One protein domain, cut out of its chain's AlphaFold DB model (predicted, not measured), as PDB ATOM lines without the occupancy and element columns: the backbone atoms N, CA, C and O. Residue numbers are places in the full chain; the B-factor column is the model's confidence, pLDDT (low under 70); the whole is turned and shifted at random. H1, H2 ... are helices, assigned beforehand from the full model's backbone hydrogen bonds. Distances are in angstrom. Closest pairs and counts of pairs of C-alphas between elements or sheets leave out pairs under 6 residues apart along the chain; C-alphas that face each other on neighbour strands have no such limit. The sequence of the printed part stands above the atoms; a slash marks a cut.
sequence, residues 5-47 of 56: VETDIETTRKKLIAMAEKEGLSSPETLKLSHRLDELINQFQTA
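What this domain is: This is residues 5 to 47 of the 56 residues of the protein "Spo0E like sporulation regulatory protein" of Filibacter tadaridae (UniProt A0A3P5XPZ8). Picture a plain helical hairpin: two long helices, H2 and H1, lie side by side and run opposite ways, joined at one end by a tight turn, residues 24 to 27. The two helices make the length of the rod, and the first and last printed residues lie together at the end away from the turn. The printed part has 43 residues with two named helices, H1 then H2 along the chain, and no named strand; the class is all helix. It is compact, with a radius of gyration of the C-alphas of 10.5 A, and the C-alphas span 33 by 15 by 9 A.

Where its parts are: Start with the longest helix, H2, residues 28 to 47. Find C-alpha 28 at (-39.641, 45.292, -37.108); from there H2 runs 28.8 A to C-alpha 47 at (-21.322, 45.075, -14.910). Then go back to C-alpha 5 at (-29.966, 40.680, -16.101), where H1, residues 5 to 23, begins; it measures 26.0 A to C-alpha 23.

How they stand to each other: Look first at Leu 33 in H2 and Leu 16 in H1: their C-alphas, 5.4 A apart, are the closest of the two helices. H1 and H2 touch, with 21 pairs of C-alphas within 8 A. Their lines stand at a shallow tilt of 19 degrees, and they run opposite ways. Their centres are 10.1 A apart, and the two form a helical hairpin. In both H1 and H2 every O i to N i+4 pair is within hydrogen-bond range.

The domain as a whole: The C-alphas of Lys 22 and Ala 47, the two farthest apart, are 32.9 A from each other, while those of Val 5 and Ala 47, first and last printed, are 9.8 A apart. The link from H1 to H2 is tight, with 4 residues, and the printed part has no cut. The mean pLDDT of the printed part is 96.7, and no printed residue is under 70.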
ATOM      1  N   VAL A   5     -30.413  40.408 -14.729       90.88
ATOM      2  CA  VAL A   5     -29.966  40.680 -16.101       90.88
ATOM      3  C   VAL A   5     -29.794  39.387 -16.904       90.88
ATOM      4  O   VAL A   5     -30.296  39.310 -18.018       90.88
ATOM      5  N   GLU A   6     -29.194  38.331 -16.341       92.81
ATOM      6  CA  GLU A   6     -29.126  37.014 -17.009       92.81
ATOM      7  C   GLU A   6     -30.513  36.442 -17.328       92.81
ATOM      8  O   GLU A   6     -30.726  35.849 -18.386       92.81
ATOM      9  N   THR A   7     -31.468  36.613 -16.411       95.75
ATOM     10  CA  THR A   7     -32.848  36.139 -16.602       95.75
ATOM     11  C   THR A   7     -33.546  36.914 -17.720       95.75
ATOM     12  O   THR A   7     -34.259  36.322 -18.538       95.75
ATOM     13  N   ASP A   8     -33.304  38.223 -17.795       96.88
ATOM     14  CA  ASP A   8     -33.846  39.093 -18.834       96.88
ATOM     15  C   ASP A   8     -33.218  38.787 -20.207       96.88
ATOM     16  O   ASP A   8     -33.943  38.746 -21.205       96.88
ATOM     17  N   ILE A   9     -31.911  38.490 -20.263       97.56
ATOM     18  CA  ILE A   9     -31.215  38.024 -21.479       97.56
ATOM     19  C   ILE A   9     -31.855  36.731 -21.987       97.56
ATOM     20  O   ILE A   9     -32.272  36.658 -23.142       97.56
ATOM     21  N   GLU A  10     -31.985  35.718 -21.126       97.81
ATOM     22  CA  GLU A  10     -32.552  34.419 -21.503       97.81
ATOM     23  C   GLU A  10     -33.994  34.558 -22.009       97.81
ATOM     24  O   GLU A  10     -34.374  33.987 -23.033       97.81
ATOM     25  N   THR A  11     -34.800  35.354 -21.306       97.94
ATOM     26  CA  THR A  11     -36.197  35.600 -21.673       97.94
ATOM     27  C   THR A  11     -36.304  36.326 -23.011       97.94
ATOM     28  O   THR A  11     -37.111  35.941 -23.861       97.94
ATOM     29  N   THR A  12     -35.485  37.357 -23.224       98.31
ATOM     30  CA  THR A  12     -35.482  38.137 -24.468       98.31
ATOM     31  C   THR A  12     -34.997  37.290 -25.639       98.31
ATOM     32  O   THR A  12     -35.627  37.313 -26.693       98.31
ATOM     33  N   ARG A  13     -33.972  36.450 -25.441       98.50
ATOM     34  CA  ARG A  13     -33.490  35.502 -26.455       98.50
ATOM     35  C   ARG A  13     -34.587  34.539 -26.905       98.50
ATOM     36  O   ARG A  13     -34.783  34.357 -28.102       98.50
ATOM     37  N   LYS A  14     -35.333  33.948 -25.966       98.56
ATOM     38  CA  LYS A  14     -36.453  33.048 -26.303       98.56
ATOM     39  C   LYS A  14     -37.537  33.759 -27.110       98.56
ATOM     40  O   LYS A  14     -38.032  33.203 -28.085       98.56
ATOM     41  N   LYS A  15     -37.885  34.993 -26.728       98.44
ATOM     42  CA  LYS A  15     -38.857  35.811 -27.472       98.44
ATOM     43  C   LYS A  15     -38.357  36.159 -28.871       98.44
ATOM     44  O   LYS A  15     -39.141  36.089 -29.807       98.44
ATOM     45  N   LEU A  16     -37.077  36.505 -29.010       98.62
ATOM     46  CA  LEU A  16     -36.454  36.813 -30.295       98.62
ATOM     47  C   LEU A  16     -36.545  35.623 -31.254       98.62
ATOM     48  O   LEU A  16     -36.995  35.801 -32.378       98.62
ATOM     49  N   ILE A  17     -36.175  34.422 -30.798       98.50
ATOM     50  CA  ILE A  17     -36.241  33.198 -31.613       98.50
ATOM     51  C   ILE A  17     -37.683  32.925 -32.048       98.50
ATOM     52  O   ILE A  17     -37.943  32.791 -33.238       98.50
ATOM     53  N   ALA A  18     -38.631  32.942 -31.106       98.50
ATOM     54  CA  ALA A  18     -40.039  32.717 -31.421       98.50
ATOM     55  C   ALA A  18     -40.601  33.767 -32.400       98.50
ATOM     56  O   ALA A  18     -41.423  33.445 -33.254       98.50
ATOM     57  N   MET A  19     -40.159  35.026 -32.297       98.44
ATOM     58  CA  MET A  19     -40.582  36.086 -33.213       98.44
ATOM     59  C   MET A  19     -39.953  35.932 -34.599       98.44
ATOM     60  O   MET A  19     -40.648  36.075 -35.599       98.44
ATOM     61  N   ALA A  20     -38.672  35.572 -34.666       98.25
ATOM     62  CA  ALA A  20     -37.981  35.300 -35.918       98.25
ATOM     63  C   ALA A  20     -38.614  34.122 -36.674       98.25
ATOM     64  O   ALA A  20     -38.773  34.200 -37.889       98.25
ATOM     65  N   GLU A  21     -39.016  33.067 -35.961       98.38
ATOM     66  CA  GLU A  21     -39.741  31.924 -36.531       98.38
ATOM     67  C   GLU A  21     -41.133  32.319 -37.045       98.38
ATOM     68  O   GLU A  21     -41.570  31.831 -38.085       98.38
ATOM     69  N   LYS A  22     -41.830  33.212 -36.331       98.31
ATOM     70  CA  LYS A  22     -43.207  33.615 -36.647       98.31
ATOM     71  C   LYS A  22     -43.302  34.677 -37.747       98.31
ATOM     72  O   LYS A  22     -44.189  34.599 -38.593       98.31
ATOM     73  N   GLU A  23     -42.453  35.699 -37.697       97.94
ATOM     74  CA  GLU A  23     -42.572  36.929 -38.501       97.94
ATOM     75  C   GLU A  23     -41.356  37.181 -39.403       97.94
ATOM     76  O   GLU A  23     -41.392  38.060 -40.263       97.94
ATOM     77  N   GLY A  24     -40.290  36.395 -39.244       98.31
ATOM     78  CA  GLY A  24     -39.050  36.524 -39.997       98.31
ATOM     79  C   GLY A  24     -38.008  37.413 -39.317       98.31
ATOM     80  O   GLY A  24     -38.299  38.235 -38.445       98.31
ATOM     81  N   LEU A  25     -36.754  37.250 -39.749       96.94
ATOM     82  CA  LEU A  25     -35.591  37.944 -39.181       96.94
ATOM     83  C   LEU A  25     -35.622  39.461 -39.394       96.94
ATOM     84  O   LEU A  25     -35.139  40.214 -38.554       96.94
ATOM     85  N   SER A  26     -36.211  39.900 -40.504       97.56
ATOM     86  CA  SER A  26     -36.277  41.312 -40.881       97.56
ATOM     87  C   SER A  26     -37.549  42.009 -40.395       97.56
ATOM     88  O   SER A  26     -37.767  43.166 -40.756       97.56
ATOM     89  N   SER A  27     -38.415  41.332 -39.626       98.25
ATOM     90  CA  SER A  27     -39.613  41.986 -39.101       98.25
ATOM     91  C   SER A  27     -39.214  43.087 -38.107       98.25
ATOM     92  O   SER A  27     -38.250  42.914 -37.352       98.25
ATOM     93  N   PRO A  28     -39.938  44.221 -38.061       98.38
ATOM     94  CA  PRO A  28     -39.641  45.292 -37.108       98.38
ATOM     95  C   PRO A  28     -39.608  44.803 -35.653       98.38
ATOM     96  O   PRO A  28     -38.828  45.297 -34.838       98.38
ATOM     97  N   GLU A  29     -40.411  43.790 -35.337       97.88
ATOM     98  CA  GLU A  29     -40.568  43.250 -33.990       97.88
ATOM     99  C   GLU A  29     -39.388  42.350 -33.614       97.88
ATOM    100  O   GLU A  29     -38.857  42.457 -32.503       97.88
ATOM    101  N   THR A  30     -38.910  41.534 -34.556       98.50
ATOM    102  CA  THR A  30     -37.676  40.757 -34.405       98.50
ATOM    103  C   THR A  30     -36.469  41.681 -34.250       98.50
ATOM    104  O   THR A  30     -35.658  41.483 -33.344       98.50
ATOM    105  N   LEU A  31     -36.378  42.754 -35.045       98.50
ATOM    106  CA  LEU A  31     -35.289  43.732 -34.939       98.50
ATOM    107  C   LEU A  31     -35.291  44.455 -33.583       98.50
ATOM    108  O   LEU A  31     -34.243  44.566 -32.947       98.50
ATOM    109  N   LYS A  32     -36.460  44.879 -33.079       98.50
ATOM    110  CA  LYS A  32     -36.584  45.471 -31.730       98.50
ATOM    111  C   LYS A  32     -36.104  44.516 -30.638       98.50
ATOM    112  O   LYS A  32     -35.398  44.936 -29.721       98.50
ATOM    113  N   LEU A  33     -36.477  43.239 -30.725       98.50
ATOM    114  CA  LEU A  33     -36.026  42.216 -29.780       98.50
ATOM    115  C   LEU A  33     -34.513  41.980 -29.875       98.50
ATOM    116  O   LEU A  33     -33.879  41.792 -28.839       98.50
ATOM    117  N   SER A  34     -33.934  42.046 -31.078       98.31
ATOM    118  CA  SER A  34     -32.486  41.933 -31.293       98.31
ATOM    119  C   SER A  34     -31.738  43.081 -30.623       98.31
ATOM    120  O   SER A  34     -30.860  42.839 -29.802       98.31
ATOM    121  N   HIS A  35     -32.147  44.327 -30.882       98.44
ATOM    122  CA  HIS A  35     -31.550  45.500 -30.239       98.44
ATOM    123  C   HIS A  35     -31.650  45.426 -28.715       98.44
ATOM    124  O   HIS A  35     -30.681  45.697 -28.007       98.44
ATOM    125  N   ARG A  36     -32.806  45.001 -28.194       98.12
ATOM    126  CA  ARG A  36     -32.986  44.853 -26.750       98.12
ATOM    127  C   ARG A  36     -32.086  43.768 -26.155       98.12
ATOM    128  O   ARG A  36     -31.605  43.926 -25.033       98.12
ATOM    129  N   LEU A  37     -31.885  42.662 -26.869       98.19
ATOM    130  CA  LEU A  37     -30.992  41.596 -26.429       98.19
ATOM    131  C   LEU A  37     -29.544  42.094 -26.352       98.19
ATOM    132  O   LEU A  37     -28.888  41.863 -25.336       98.19
ATOM    133  N   ASP A  38     -29.088  42.837 -27.361       98.25
ATOM    134  CA  ASP A  38     -27.747  43.432 -27.387       98.25
ATOM    135  C   ASP A  38     -27.533  44.411 -26.225       98.25
ATOM    136  O   ASP A  38     -26.511  44.354 -25.540       98.25
ATOM    137  N   GLU A  39     -28.514  45.272 -25.927       97.31
ATOM    138  CA  GLU A  39     -28.461  46.172 -24.766       97.31
ATOM    139  C   GLU A  39     -28.263  45.413 -23.448       97.31
ATOM    140  O   GLU A  39     -27.452  45.814 -22.613       97.31
ATOM    141  N   LEU A  40     -29.004  44.319 -23.248       96.44
ATOM    142  CA  LEU A  40     -28.925  43.520 -22.026       96.44
ATOM    143  C   LEU A  40     -27.576  42.802 -21.903       96.44
ATOM    144  O   LEU A  40     -27.003  42.767 -20.812       96.44
ATOM    145  N   ILE A  41     -27.048  42.272 -23.009       96.19
ATOM    146  CA  ILE A  41     -25.717  41.651 -23.051       96.19
ATOM    147  C   ILE A  41     -24.645  42.686 -22.701       96.19
ATOM    148  O   ILE A  41     -23.812  42.428 -21.831       96.19
ATOM    149  N   ASN A  42     -24.710  43.878 -23.296       94.62
ATOM    150  CA  ASN A  42     -23.765  44.958 -23.014       94.62
ATOM    151  C   ASN A  42     -23.828  45.410 -21.548       94.62
ATOM    152  O   ASN A  42     -22.792  45.644 -20.923       94.62
ATOM    153  N   GLN A  43     -25.029  45.504 -20.970       92.06
ATOM    154  CA  GLN A  43     -25.206  45.819 -19.548       92.06
ATOM    155  C   GLN A  43     -24.583  44.751 -18.649       92.06
ATOM    156  O   GLN A  43     -23.896  45.092 -17.685       92.06
ATOM    157  N   PHE A  44     -24.796  43.474 -18.970       91.88
ATOM    158  CA  PHE A  44     -24.211  42.360 -18.231       91.88
ATOM    159  C   PHE A  44     -22.681  42.384 -18.300       91.88
ATOM    160  O   PHE A  44     -22.020  42.387 -17.264       91.88
ATOM    161  N   GLN A  45     -22.121  42.492 -19.506       90.06
ATOM    162  CA  GLN A  45     -20.675  42.547 -19.720       90.06
ATOM    163  C   GLN A  45     -20.045  43.746 -19.009       90.06
ATOM    164  O   GLN A  45     -19.057  43.584 -18.303       90.06
ATOM    165  N   THR A  46     -20.654  44.930 -19.104       90.81
ATOM    166  CA  THR A  46     -20.166  46.132 -18.410       90.81
ATOM    167  C   THR A  46     -20.182  45.959 -16.890       90.81
ATOM    168  O   THR A  46     -19.264  46.410 -16.203       90.81
ATOM    169  N   ALA A  47     -21.227  45.333 -16.342       84.56
ATOM    170  CA  ALA A  47     -21.322  45.075 -14.910       84.56
ATOM    171  C   ALA A  47     -20.248  44.084 -14.434       84.56
ATOM    172  O   ALA A  47     -19.655  44.301 -13.378       84.56
TER     173      ALA A  47